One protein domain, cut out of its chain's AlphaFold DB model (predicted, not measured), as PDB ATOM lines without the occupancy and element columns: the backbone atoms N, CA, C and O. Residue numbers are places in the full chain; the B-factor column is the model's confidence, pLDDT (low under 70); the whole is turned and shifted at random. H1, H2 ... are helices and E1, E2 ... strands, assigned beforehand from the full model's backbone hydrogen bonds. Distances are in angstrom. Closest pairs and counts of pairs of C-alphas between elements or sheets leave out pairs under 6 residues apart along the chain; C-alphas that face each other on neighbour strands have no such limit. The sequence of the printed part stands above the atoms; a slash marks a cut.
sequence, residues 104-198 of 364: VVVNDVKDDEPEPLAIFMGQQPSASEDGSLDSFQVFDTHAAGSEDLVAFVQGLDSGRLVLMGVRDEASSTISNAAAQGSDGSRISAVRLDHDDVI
ATOM      1  N   VAL A 104     329.000 179.161 254.085       37.88
ATOM      2  CA  VAL A 104     329.571 177.832 254.352       37.88
ATOM      3  C   VAL A 104     330.972 177.787 253.754       37.88
ATOM      4  O   VAL A 104     331.148 178.003 252.556       37.88
ATOM      5  N   VAL A 105     331.957 177.513 254.604       45.62
ATOM      6  CA  VAL A 105     333.361 177.335 254.215       45.62
ATOM      7  C   VAL A 105     333.650 175.836 254.218       45.62
ATOM      8  O   VAL A 105     333.310 175.172 255.188       45.62
ATOM      9  N   VAL A 106     334.242 175.288 253.161       39.75
ATOM     10  CA  VAL A 106     334.696 173.889 253.099       39.75
ATOM     11  C   VAL A 106     336.217 173.905 253.033       39.75
ATOM     12  O   VAL A 106     336.780 174.529 252.137       39.75
ATOM     13  N   ASN A 107     336.882 173.255 253.988       40.97
ATOM     14  CA  ASN A 107     338.336 173.312 254.115       40.97
ATOM     15  C   ASN A 107     339.035 171.999 253.742       40.97
ATOM     16  O   ASN A 107     338.513 170.914 253.981       40.97
ATOM     17  N   ASP A 108     340.276 172.209 253.299       42.69
ATOM     18  CA  ASP A 108     341.462 171.346 253.335       42.69
ATOM     19  C   ASP A 108     341.722 170.450 252.110       42.69
ATOM     20  O   ASP A 108     341.292 169.300 252.021       42.69
ATOM     21  N   VAL A 109     342.521 170.992 251.181       45.88
ATOM     22  CA  VAL A 109     343.370 170.221 250.265       45.88
ATOM     23  C   VAL A 109     344.796 170.732 250.455       45.88
ATOM     24  O   VAL A 109     345.103 171.868 250.093       45.88
ATOM     25  N   LYS A 110     345.648 169.903 251.065       44.91
ATOM     26  CA  LYS A 110     347.087 170.156 251.161       44.91
ATOM     27  C   LYS A 110     347.759 169.661 249.887       44.91
ATOM     28  O   LYS A 110     347.774 168.455 249.656       44.91
ATOM     29  N   ASP A 111     348.306 170.581 249.103       54.59
ATOM     30  CA  ASP A 111     349.250 170.277 248.027       54.59
ATOM     31  C   ASP A 111     350.670 170.641 248.491       54.59
ATOM     32  O   ASP A 111     350.866 171.613 249.216       54.59
ATOM     33  N   ASP A 112     351.665 169.850 248.079       51.69
ATOM     34  CA  ASP A 112     353.079 170.022 248.457       51.69
ATOM     35  C   ASP A 112     353.786 171.186 247.718       51.69
ATOM     36  O   ASP A 112     354.962 171.453 247.972       51.69
ATOM     37  N   GLU A 113     353.095 171.901 246.818       51.22
ATOM     38  CA  GLU A 113     353.620 173.100 246.148       51.22
ATOM     39  C   GLU A 113     352.762 174.343 246.449       51.22
ATOM     40  O   GLU A 113     351.547 174.301 246.242       51.22
ATOM     41  N   PRO A 114     353.370 175.459 246.903       40.25
ATOM     42  CA  PRO A 114     352.642 176.622 247.394       40.25
ATOM     43  C   PRO A 114     352.191 177.510 246.234       40.25
ATOM     44  O   PRO A 114     352.929 178.384 245.771       40.25
ATOM     45  N   GLU A 115     350.968 177.295 245.764       46.38
ATOM     46  CA  GLU A 115     350.213 178.330 245.062       46.38
ATOM     47  C   GLU A 115     348.931 178.621 245.862       46.38
ATOM     48  O   GLU A 115     347.987 177.823 245.837       46.38
ATOM     49  N   PRO A 116     348.903 179.733 246.617       49.69
ATOM     50  CA  PRO A 116     347.801 180.056 247.511       49.69
ATOM     51  C   PRO A 116     346.559 180.459 246.720       49.69
ATOM     52  O   PRO A 116     346.592 181.350 245.870       49.69
ATOM     53  N   LEU A 117     345.435 179.791 246.989       48.19
ATOM     54  CA  LEU A 117     344.235 179.943 246.177       48.19
ATOM     55  C   LEU A 117     342.974 179.854 247.043       48.19
ATOM     56  O   LEU A 117     342.591 178.782 247.505       48.19
ATOM     57  N   ALA A 118     342.264 180.963 247.240       55.28
ATOM     58  CA  ALA A 118     340.927 180.918 247.827       55.28
ATOM     59  C   ALA A 118     339.884 180.863 246.701       55.28
ATOM     60  O   ALA A 118     339.822 181.750 245.851       55.28
ATOM     61  N   ILE A 119     339.074 179.805 246.682       53.28
ATOM     62  CA  ILE A 119     338.062 179.542 245.653       53.28
ATOM     63  C   ILE A 119     336.685 179.946 246.185       53.28
ATOM     64  O   ILE A 119     336.254 179.486 247.242       53.28
ATOM     65  N   PHE A 120     335.958 180.761 245.426       58.50
ATOM     66  CA  PHE A 120     334.629 181.251 245.772       58.50
ATOM     67  C   PHE A 120     333.619 180.777 244.737       58.50
ATOM     68  O   PHE A 120     333.734 181.037 243.541       58.50
ATOM     69  N   MET A 121     332.590 180.096 245.226       52.53
ATOM     70  CA  MET A 121     331.428 179.674 244.459       52.53
ATOM     71  C   MET A 121     330.210 180.426 244.993       52.53
ATOM     72  O   MET A 121     329.676 180.107 246.055       52.53
ATOM     73  N   GLY A 122     329.768 181.447 244.265       48.56
ATOM     74  CA  GLY A 122     328.522 182.145 244.556       48.56
ATOM     75  C   GLY A 122     327.352 181.423 243.891       48.56
ATOM     76  O   GLY A 122     327.220 181.440 242.669       48.56
ATOM     77  N   GLN A 123     326.474 180.805 244.677       49.06
ATOM     78  CA  GLN A 123     325.143 180.418 244.214       49.06
ATOM     79  C   GLN A 123     324.130 181.517 244.534       49.06
ATOM     80  O   GLN A 123     324.060 182.040 245.645       49.06
ATOM     81  N   GLN A 124     323.295 181.853 243.561       43.25
ATOM     82  CA  GLN A 124     322.200 182.796 243.733       43.25
ATOM     83  C   GLN A 124     320.892 182.025 243.990       43.25
ATOM     84  O   GLN A 124     320.409 181.339 243.101       43.25
ATOM     85  N   PRO A 125     320.257 182.140 245.168       44.50
ATOM     86  CA  PRO A 125     318.909 181.648 245.427       44.50
ATOM     87  C   PRO A 125     317.819 182.571 244.868       44.50
ATOM     88  O   PRO A 125     316.639 182.301 245.064       44.50
ATOM     89  N   SER A 126     318.169 183.673 244.205       50.31
ATOM     90  CA  SER A 126     317.219 184.715 243.811       50.31
ATOM     91  C   SER A 126     317.115 184.892 242.296       50.31
ATOM     92  O   SER A 126     317.562 185.905 241.776       50.31
ATOM     93  N   ALA A 127     316.542 183.907 241.596       45.41
ATOM     94  CA  ALA A 127     315.645 184.073 240.428       45.41
ATOM     95  C   ALA A 127     315.438 182.751 239.678       45.41
ATOM     96  O   ALA A 127     314.364 182.524 239.124       45.41
ATOM     97  N   SER A 128     316.432 181.869 239.683       49.41
ATOM     98  CA  SER A 128     316.316 180.546 239.097       49.41
ATOM     99  C   SER A 128     316.141 179.530 240.228       49.41
ATOM    100  O   SER A 128     317.030 179.278 241.038       49.41
ATOM    101  N   GLU A 129     314.945 178.946 240.337       61.97
ATOM    102  CA  GLU A 129     314.663 177.860 241.295       61.97
ATOM    103  C   GLU A 129     315.565 176.622 241.090       61.97
ATOM    104  O   GLU A 129     315.517 175.669 241.869       61.97
ATOM    105  N   ASP A 130     316.376 176.618 240.033       76.75
ATOM    106  CA  ASP A 130     317.209 175.507 239.598       76.75
ATOM    107  C   ASP A 130     318.488 175.314 240.427       76.75
ATOM    108  O   ASP A 130     319.092 174.241 240.356       76.75
ATOM    109  N   GLY A 131     318.892 176.302 241.236       80.19
ATOM    110  CA  GLY A 131     320.161 176.247 241.964       80.19
ATOM    111  C   GLY A 131     321.368 176.204 241.021       80.19
ATOM    112  O   GLY A 131     322.338 175.481 241.285       80.19
ATOM    113  N   SER A 132     321.289 176.922 239.900       83.69
ATOM    114  CA  SER A 132     322.421 177.141 239.006       83.69
ATOM    115  C   SER A 132     323.514 177.976 239.685       83.69
ATOM    116  O   SER A 132     323.286 178.736 240.631       83.69
ATOM    117  N   LEU A 133     324.753 177.740 239.255       85.31
ATOM    118  CA  LEU A 133     325.905 178.522 239.680       85.31
ATOM    119  C   LEU A 133     325.857 179.865 238.949       85.31
ATOM    120  O   LEU A 133     325.847 179.877 237.721       85.31
ATOM    121  N   ASP A 134     325.823 180.964 239.697       87.12
ATOM    122  CA  ASP A 134     325.759 182.305 239.109       87.12
ATOM    123  C   ASP A 134     327.161 182.826 238.781       87.12
ATOM    124  O   ASP A 134     327.443 183.236 237.658       87.12
ATOM    125  N   SER A 135     328.072 182.757 239.754       89.62
ATOM    126  CA  SER A 135     329.435 183.252 239.591       89.62
ATOM    127  C   SER A 135     330.463 182.374 240.294       89.62
ATOM    128  O   SER A 135     330.218 181.762 241.339       89.62
ATOM    129  N   PHE A 136     331.645 182.332 239.688       91.06
ATOM    130  CA  PHE A 136     332.823 181.652 240.198       91.06
ATOM    131  C   PHE A 136     333.995 182.618 240.155       91.06
ATOM    132  O   PHE A 136     334.279 183.198 239.106       91.06
ATOM    133  N   GLN A 137     334.673 182.790 241.283       94.12
ATOM    134  CA  GLN A 137     335.846 183.644 241.340       94.12
ATOM    135  C   GLN A 137     336.887 183.068 242.284       94.12
ATOM    136  O   GLN A 137     336.580 182.338 243.223       94.12
ATOM    137  N   VAL A 138     338.141 183.386 242.006       94.00
ATOM    138  CA  VAL A 138     339.282 182.905 242.764       94.00
ATOM    139  C   VAL A 138     340.113 184.106 243.172       94.00
ATOM    140  O   VAL A 138     340.380 184.974 242.343       94.00
ATOM    141  N   PHE A 139     340.494 184.164 244.444       94.00
ATOM    142  CA  PHE A 139     341.281 185.261 244.995       94.00
ATOM    143  C   PHE A 139     342.519 184.686 245.669       94.00
ATOM    144  O   PHE A 139     342.426 183.902 246.615       94.00
ATOM    145  N   ASP A 140     343.687 185.097 245.191       95.00
ATOM    146  CA  ASP A 140     344.946 184.850 245.882       95.00
ATOM    147  C   ASP A 140     345.059 185.850 247.031       95.00
ATOM    148  O   ASP A 140     345.616 186.944 246.898       95.00
ATOM    149  N   THR A 141     344.464 185.487 248.166       94.69
ATOM    150  CA  THR A 141     344.502 186.370 249.327       94.69
ATOM    151  C   THR A 141     345.920 186.537 249.851       94.69
ATOM    152  O   THR A 141     346.270 187.658 250.209       94.69
ATOM    153  N   HIS A 142     346.757 185.494 249.808       90.00
ATOM    154  CA  HIS A 142     348.137 185.498 250.301       90.00
ATOM    155  C   HIS A 142     349.031 186.517 249.573       90.00
ATOM    156  O   HIS A 142     349.689 187.324 250.227       90.00
ATOM    157  N   ALA A 143     349.069 186.508 248.237       92.56
ATOM    158  CA  ALA A 143     349.952 187.396 247.479       92.56
ATOM    159  C   ALA A 143     349.308 188.748 247.145       92.56
ATOM    160  O   ALA A 143     349.993 189.773 247.191       92.56
ATOM    161  N   ALA A 144     348.019 188.764 246.791       92.62
ATOM    162  CA  ALA A 144     347.339 189.967 246.303       92.62
ATOM    163  C   ALA A 144     346.599 190.749 247.399       92.62
ATOM    164  O   ALA A 144     346.231 191.900 247.173       92.62
ATOM    165  N   GLY A 145     346.416 190.159 248.583       94.12
ATOM    166  CA  GLY A 145     345.587 190.729 249.640       94.12
ATOM    167  C   GLY A 145     344.111 190.346 249.499       94.12
ATOM    168  O   GLY A 145     343.720 189.514 248.687       94.12
ATOM    169  N   SER A 146     343.260 190.931 250.337       95.81
ATOM    170  CA  SER A 146     341.843 190.533 250.458       95.81
ATOM    171  C   SER A 146     340.858 191.595 249.967       95.81
ATOM    172  O   SER A 146     339.653 191.456 250.153       95.81
ATOM    173  N   GLU A 147     341.355 192.658 249.342       95.25
ATOM    174  CA  GLU A 147     340.573 193.802 248.884       95.25
ATOM    175  C   GLU A 147     339.581 193.406 247.785       95.25
ATOM    176  O   GLU A 147     338.397 193.730 247.886       95.25
ATOM    177  N   ASP A 148     340.031 192.643 246.786       94.69
ATOM    178  CA  ASP A 148     339.178 192.174 245.687       94.69
ATOM    179  C   ASP A 148     338.117 191.185 246.179       94.69
ATOM    180  O   ASP A 148     336.965 191.236 245.746       94.69
ATOM    181  N   LEU A 149     338.478 190.334 247.145       94.44
ATOM    182  CA  LEU A 149     337.535 189.438 247.810       94.44
ATOM    183  C   LEU A 149     336.432 190.237 248.516       94.44
ATOM    184  O   LEU A 149     335.243 189.956 248.358       94.44
ATOM    185  N   VAL A 150     336.815 191.254 249.289       94.06
ATOM    186  CA  VAL A 150     335.859 192.116 249.993       94.06
ATOM    187  C   VAL A 150     334.949 192.834 249.000       94.06
ATOM    188  O   VAL A 150     333.738 192.858 249.211       94.06
ATOM    189  N   ALA A 151     335.502 193.373 247.914       94.25
ATOM    190  CA  ALA A 151     334.727 194.049 246.879       94.25
ATOM    191  C   ALA A 151     333.730 193.102 246.194       94.25
ATOM    192  O   ALA A 151     332.573 193.471 246.001       94.25
ATOM    193  N   PHE A 152     334.145 191.869 245.886       94.12
ATOM    194  CA  PHE A 152     333.255 190.856 245.324       94.12
ATOM    195  C   PHE A 152     332.111 190.524 246.277       94.12
ATOM    196  O   PHE A 152     330.950 190.603 245.887       94.12
ATOM    197  N   VAL A 153     332.423 190.230 247.542       91.56
ATOM    198  CA  VAL A 153     331.422 189.896 248.565       91.56
ATOM    199  C   VAL A 153     330.437 191.046 248.791       91.56
ATOM    200  O   VAL A 153     329.240 190.802 248.920       91.56
ATOM    201  N   GLN A 154     330.910 192.295 248.795       91.56
ATOM    202  CA  GLN A 154     330.063 193.487 248.913       91.56
ATOM    203  C   GLN A 154     329.177 193.728 247.683       91.56
ATOM    204  O   GLN A 154     328.134 194.368 247.804       91.56
ATOM    205  N   GLY A 155     329.586 193.237 246.511       93.38
ATOM    206  CA  GLY A 155     328.815 193.320 245.272       93.38
ATOM    207  C   GLY A 155     327.715 192.264 245.143       93.38
ATOM    208  O   GLY A 155     326.901 192.358 244.227       93.38
ATOM    209  N   LEU A 156     327.676 191.264 246.029       90.88
ATOM    210  CA  LEU A 156     326.656 190.219 246.001       90.88
ATOM    211  C   LEU A 156     325.320 190.733 246.547       90.88
ATOM    212  O   LEU A 156     325.251 191.307 247.635       90.88
ATOM    213  N   ASP A 157     324.232 190.452 245.826       90.00
ATOM    214  CA  ASP A 157     322.887 190.738 246.330       90.00
ATOM    215  C   ASP A 157     322.587 189.943 247.612       90.00
ATOM    216  O   ASP A 157     323.061 188.821 247.821       90.00
ATOM    217  N   SER A 158     321.738 190.510 248.469       88.44
ATOM    218  CA  SER A 158     321.263 189.824 249.672       88.44
ATOM    219  C   SER A 158     320.436 188.583 249.339       88.44
ATOM    220  O   SER A 158     319.698 188.549 248.355       88.44
ATOM    221  N   GLY A 159     320.524 187.572 250.203       89.00
ATOM    222  CA  GLY A 159     319.842 186.296 250.024       89.00
ATOM    223  C   GLY A 159     320.615 185.304 249.160       89.00
ATOM    224  O   GLY A 159     320.045 184.271 248.824       89.00
ATOM    225  N   ARG A 160     321.886 185.588 248.822       85.00
ATOM    226  CA  ARG A 160     322.776 184.693 248.069       85.00
ATOM    227  C   ARG A 160     323.394 183.588 248.939       85.00
ATOM    228  O   ARG A 160     323.736 183.816 250.097       85.00
ATOM    229  N   LEU A 161     323.525 182.376 248.390       86.50
ATOM    230  CA  LEU A 161     324.220 181.253 249.021       86.50
ATOM    231  C   LEU A 161     325.657 181.244 248.518       86.50
ATOM    232  O   LEU A 161     325.913 180.912 247.369       86.50
ATOM    233  N   VAL A 162     326.612 181.550 249.381       89.12
ATOM    234  CA  VAL A 162     328.020 181.550 248.984       89.12
ATOM    235  C   VAL A 162     328.737 180.384 249.644       89.12
ATOM    236  O   VAL A 162     328.672 180.193 250.861       89.12
ATOM    237  N   LEU A 163     329.410 179.602 248.809       89.25
ATOM    238  CA  LEU A 163     330.282 178.503 249.180       89.25
ATOM    239  C   LEU A 163     331.719 178.973 248.985       89.25
ATOM    240  O   LEU A 163     332.089 179.443 247.912       89.25
ATOM    241  N   MET A 164     332.529 178.856 250.026       90.81
ATOM    242  CA  MET A 164     333.932 179.263 249.995       90.81
ATOM    243  C   MET A 164     334.810 178.052 250.274       90.81
ATOM    244  O   MET A 164     334.489 177.245 251.144       90.81
ATOM    245  N   GLY A 165     335.909 177.926 249.545       91.19
ATOM    246  CA  GLY A 165     336.936 176.924 249.776       91.19
ATOM    247  C   GLY A 165     338.305 177.576 249.880       91.19
ATOM    248  O   GLY A 165     338.591 178.551 249.186       91.19
ATOM    249  N   VAL A 166     339.152 177.037 250.748       91.06
ATOM    250  CA  VAL A 166     340.552 177.454 250.871       91.06
ATOM    251  C   VAL A 166     341.438 176.334 250.338       91.06
ATOM    252  O   VAL A 166     341.297 175.189 250.769       91.06
ATOM    253  N   ARG A 167     342.342 176.665 249.414       88.06
ATOM    254  CA  ARG A 167     343.452 175.812 248.979       88.06
ATOM    255  C   ARG A 167     344.753 176.465 249.440       88.06
ATOM    256  O   ARG A 167     344.958 177.657 249.216       88.06
ATOM    257  N   ASP A 168     345.600 175.660 250.075       92.12
ATOM    258  CA  ASP A 168     346.867 176.078 250.682       92.12
ATOM    259  C   ASP A 168     346.697 177.141 251.791       92.12
ATOM    260  O   ASP A 168     346.231 176.810 252.885       92.12
ATOM    261  N   GLU A 169     347.020 178.411 251.527       89.06
ATOM    262  CA  GLU A 169     347.027 179.490 252.520       89.06
ATOM    263  C   GLU A 169     346.129 180.661 252.088       89.06
ATOM    264  O   GLU A 169     346.279 181.219 251.004       89.06
ATOM    265  N   ALA A 170     345.213 181.078 252.967       91.25
ATOM    266  CA  ALA A 170     344.318 182.218 252.723       91.25
ATOM    267  C   ALA A 170     344.165 183.171 253.921       91.25
ATOM    268  O   ALA A 170     343.376 184.113 253.887       91.25
ATOM    269  N   SER A 171     344.876 182.912 255.019       89.94
ATOM    270  CA  SER A 171     344.707 183.619 256.291       89.94
ATOM    271  C   SER A 171     345.805 184.642 256.575       89.94
ATOM    272  O   SER A 171     345.555 185.616 257.280       89.94
ATOM    273  N   SER A 172     347.003 184.457 256.015       89.38
ATOM    274  CA  SER A 172     348.188 185.283 256.316       89.38
ATOM    275  C   SER A 172     348.002 186.792 256.084       89.38
ATOM    276  O   SER A 172     348.552 187.613 256.820       89.38
ATOM    277  N   THR A 173     347.202 187.160 255.092       91.31
ATOM    278  CA  THR A 173     346.984 188.535 254.601       91.31
ATOM    279  C   THR A 173     345.497 188.892 254.527       91.31
ATOM    280  O   THR A 173     345.120 189.921 253.957       91.31
ATOM    281  N   ILE A 174     344.628 188.065 255.118       92.38
ATOM    282  CA  ILE A 174     343.202 188.370 255.186       92.38
ATOM    283  C   ILE A 174     342.992 189.588 256.089       92.38
ATOM    284  O   ILE A 174     343.418 189.637 257.245       92.38
ATOM    285  N   SER A 175     342.351 190.619 255.553       92.75
ATOM    286  CA  SER A 175     342.063 191.831 256.307       92.75
ATOM    287  C   SER A 175     340.957 191.572 257.331       92.75
ATOM    288  O   SER A 175     340.095 190.708 257.155       92.75
ATOM    289  N   ASN A 176     340.914 192.384 258.390       90.00
ATOM    290  CA  ASN A 176     339.813 192.329 259.356       90.00
ATOM    291  C   ASN A 176     338.446 192.552 258.688       90.00
ATOM    292  O   ASN A 176     337.463 191.950 259.109       90.00
ATOM    293  N   ALA A 177     338.389 193.378 257.636       88.94
ATOM    294  CA  ALA A 177     337.174 193.604 256.858       88.94
ATOM    295  C   ALA A 177     336.720 192.328 256.129       88.94
ATOM    296  O   ALA A 177     335.538 191.993 256.163       88.94
ATOM    297  N   ALA A 178     337.660 191.586 255.537       88.25
ATOM    298  CA  ALA A 178     337.382 190.296 254.914       88.25
ATOM    299  C   ALA A 178     336.931 189.245 255.939       88.25
ATOM    300  O   ALA A 178     335.978 188.519 255.684       88.25
ATOM    301  N   ALA A 179     337.548 189.193 257.123       86.38
ATOM    302  CA  ALA A 179     337.198 188.214 258.154       86.38
ATOM    303  C   ALA A 179     335.840 188.485 258.839       86.38
ATOM    304  O   ALA A 179     335.149 187.552 259.260       86.38
ATOM    305  N   GLN A 180     335.465 189.757 259.001       84.06
ATOM    306  CA  GLN A 180     334.272 190.161 259.756       84.06
ATOM    307  C   GLN A 180     333.025 190.376 258.897       84.06
ATOM    308  O   GLN A 180     331.953 190.503 259.479       84.06
ATOM    309  N   GLY A 181     333.150 190.411 257.567       73.94
ATOM    310  CA  GLY A 181     332.066 190.845 256.685       73.94
ATOM    311  C   GLY A 181     331.830 192.359 256.781       73.94
ATOM    312  O   GLY A 181     332.040 192.986 257.820       73.94
ATOM    313  N   SER A 182     331.410 192.989 255.685       66.69
ATOM    314  CA  SER A 182     331.238 194.452 255.613       66.69
ATOM    315  C   SER A 182     330.141 195.009 256.525       66.69
ATOM    316  O   SER A 182     330.147 196.193 256.846       66.69
ATOM    317  N   ASP A 183     329.194 194.169 256.932       71.50
ATOM    318  CA  ASP A 183     328.079 194.476 257.829       71.50
ATOM    319  C   ASP A 183     328.376 194.114 259.298       71.50
ATOM    320  O   ASP A 183     327.510 194.253 260.161       71.50
ATOM    321  N   GLY A 184     329.595 193.644 259.597       61.50
ATOM    322  CA  GLY A 184     329.965 193.099 260.902       61.50
ATOM    323  C   GLY A 184     329.403 191.697 261.169       61.50
ATOM    324  O   GLY A 184     329.586 191.167 262.272       61.50
ATOM    325  N   SER A 185     328.733 191.078 260.189       56.47
ATOM    326  CA  SER A 185     328.307 189.685 260.267       56.47
ATOM    327  C   SER A 185     329.520 188.782 260.104       56.47
ATOM    328  O   SER A 185     329.996 188.530 258.997       56.47
ATOM    329  N   ARG A 186     330.008 188.246 261.228       44.97
ATOM    330  CA  ARG A 186     331.135 187.304 261.233       44.97
ATOM    331  C   ARG A 186     330.881 186.168 260.244       44.97
ATOM    332  O   ARG A 186     329.894 185.438 260.379       44.97
ATOM    333  N   ILE A 187     331.825 185.966 259.324       53.06
ATOM    334  CA  ILE A 187     331.862 184.772 258.482       53.06
ATOM    335  C   ILE A 187     331.978 183.571 259.423       53.06
ATOM    336  O   ILE A 187     333.003 183.345 260.067       53.06
ATOM    337  N   SER A 188     330.885 182.822 259.562       44.59
ATOM    338  CA  SER A 188     330.874 181.586 260.339       44.59
ATOM    339  C   SER A 188     331.414 180.479 259.448       44.59
ATOM    340  O   SER A 188     330.660 179.808 258.748       44.59
ATOM    341  N   ALA A 189     332.735 180.320 259.439       45.38
ATOM    342  CA  ALA A 189     333.365 179.179 258.798       45.38
ATOM    343  C   ALA A 189     332.944 177.900 259.537       45.38
ATOM    344  O   ALA A 189     333.322 177.679 260.687       45.38
ATOM    345  N   VAL A 190     332.133 177.066 258.890       40.50
ATOM    346  CA  VAL A 190     331.870 175.704 259.364       40.50
ATOM    347  C   VAL A 190     333.050 174.855 258.920       40.50
ATOM    348  O   VAL A 190     333.056 174.338 257.813       40.50
ATOM    349  N   ARG A 191     334.075 174.738 259.764       40.75
ATOM    350  CA  ARG A 191     335.176 173.806 259.516       40.75
ATOM    351  C   ARG A 191     334.600 172.387 259.494       40.75
ATOM    352  O   ARG A 191     334.089 171.917 260.504       40.75
ATOM    353  N   LEU A 192     334.614 171.751 258.326       39.22
ATOM    354  CA  LEU A 192     334.260 170.345 258.176       39.22
ATOM    355  C   LEU A 192     335.553 169.541 258.288       39.22
ATOM    356  O   LEU A 192     336.211 169.289 257.283       39.22
ATOM    357  N   ASP A 193     335.940 169.191 259.511       37.47
ATOM    358  CA  ASP A 193     336.991 168.197 259.707       37.47
ATOM    359  C   ASP A 193     336.431 166.812 259.327       37.47
ATOM    360  O   ASP A 193     335.268 166.498 259.596       37.47
ATOM    361  N   HIS A 194     337.250 165.985 258.669       32.62
ATOM    362  CA  HIS A 194     336.848 164.666 258.155       32.62
ATOM    363  C   HIS A 194     336.282 163.737 259.254       32.62
ATOM    364  O   HIS A 194     335.475 162.856 258.961       32.62
ATOM    365  N   ASP A 195     336.646 163.980 260.518       38.31
ATOM    366  CA  ASP A 195     336.302 163.142 261.669       38.31
ATOM    367  C   ASP A 195     334.984 163.534 262.378       38.31
ATOM    368  O   ASP A 195     334.417 162.725 263.113       38.31
ATOM    369  N   ASP A 196     334.430 164.727 262.129       37.16
ATOM    370  CA  ASP A 196     333.286 165.259 262.898       37.16
ATOM    371  C   ASP A 196     331.901 164.851 262.354       37.16
ATOM    372  O   ASP A 196     330.864 165.106 262.976       37.16
ATOM    373  N   VAL A 197     331.844 164.188 261.195       44.31
ATOM    374  CA  VAL A 197     330.580 163.852 260.506       44.31
ATOM    375  C   VAL A 197     329.848 162.657 261.146       44.31
ATOM    376  O   VAL A 197     328.667 162.444 260.869       44.31
ATOM    377  N   ILE A 198     330.497 161.888 262.027       43.66
ATOM    378  CA  ILE A 198     329.967 160.586 262.467       43.66
ATOM    379  C   ILE A 198     329.078 160.655 263.729       43.66
ATOM    380  O   ILE A 198     328.174 159.828 263.842       43.66
TER     381      ILE A 198
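This is residues 104 to 198 of the 364 residues of the protein "ILEI domain-containing protein" of Symbiodinium microadriaticum (UniProt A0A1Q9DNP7). Picture a four-stranded wall, with helix H2 running along one face over E2 and E3 and the other face bare. H3 packs on H2 and is not on the sheet itself, while the short H1 grazes the sheet; the unnamed residues 181 to 198 run from H3 past E1 to the last printed residue. The printed part has 95 residues, in the order E1 E2 E3 H1 H2 E4 H3; the sheet is mixed, in the order E1 E4 E2 E3. The class is mixed, helices and strands, with 43 residues, under half, in named elements. It is compact, with a radius of gyration of the C-alphas of 13.9 A and spans of 41 by 36 by 23 A.

Start at edge strand E1, residues 104 to 107, and look beside it for E4, residues 161 to 167: they are parallel at 16 degrees, with N 106 and O 164 2.8 A apart. On the other side of E4 is E2, residues 117 to 123, antiparallel at 165 degrees, with N 121 and O 163 2.8 A apart. E2 forms a hairpin with edge strand E3, residues 133 to 139, antiparallel at 162 degrees, with N 120 and O 137 2.8 A apart. The sheet is twisted, its C-alphas up to 4.4 A off the best plane. Next, H1, residues 141 to 144, only grazes the sheet. H2, residues 147 to 155, is on the sheet at a height of 9.9 A, along the strands at 7 degrees to E3 on the local plane; its closest C-alphas to E3 are those of Leu 149 and Phe 139, 6.3 A apart. E3, H1 with H2, and E4 make a split strand-helix-strand unit, two strands running the same way with E2 between them, and its crossover is right-handed. H3, residues 176 to 180, touches H2, the closest C-alphas being those of Ala 178 and Val 150, 5.5 A apart; H3 and E3 are apart. In H2 and H3 every O i to N i+4 pair is within hydrogen-bond range; H1 is too short for such a pair, and its 1 O i to N i+3 pair is not within range.

Find C-alpha 104 at (329.571, 177.832, 254.352), where E1 begins its 9.9 A. E2 covers 19.2 A, E3 17.6 A and E4 20.0 A. H1 measures 5.5 A; H2 begins at C-alpha 147, (340.573, 193.802, 248.884), and covers 12.3 A. H3, 6.0 A, ends at C-alpha 180, (334.272, 190.161, 259.756).

The C-alphas farthest apart are those of Asp 112 and Ala 127, 40.8 A. The printed part has no cut and no long link. Mean pLDDT of the printed part is 70.9; look for values under 70 at residues 104 to 129, 182 and 184 to 198.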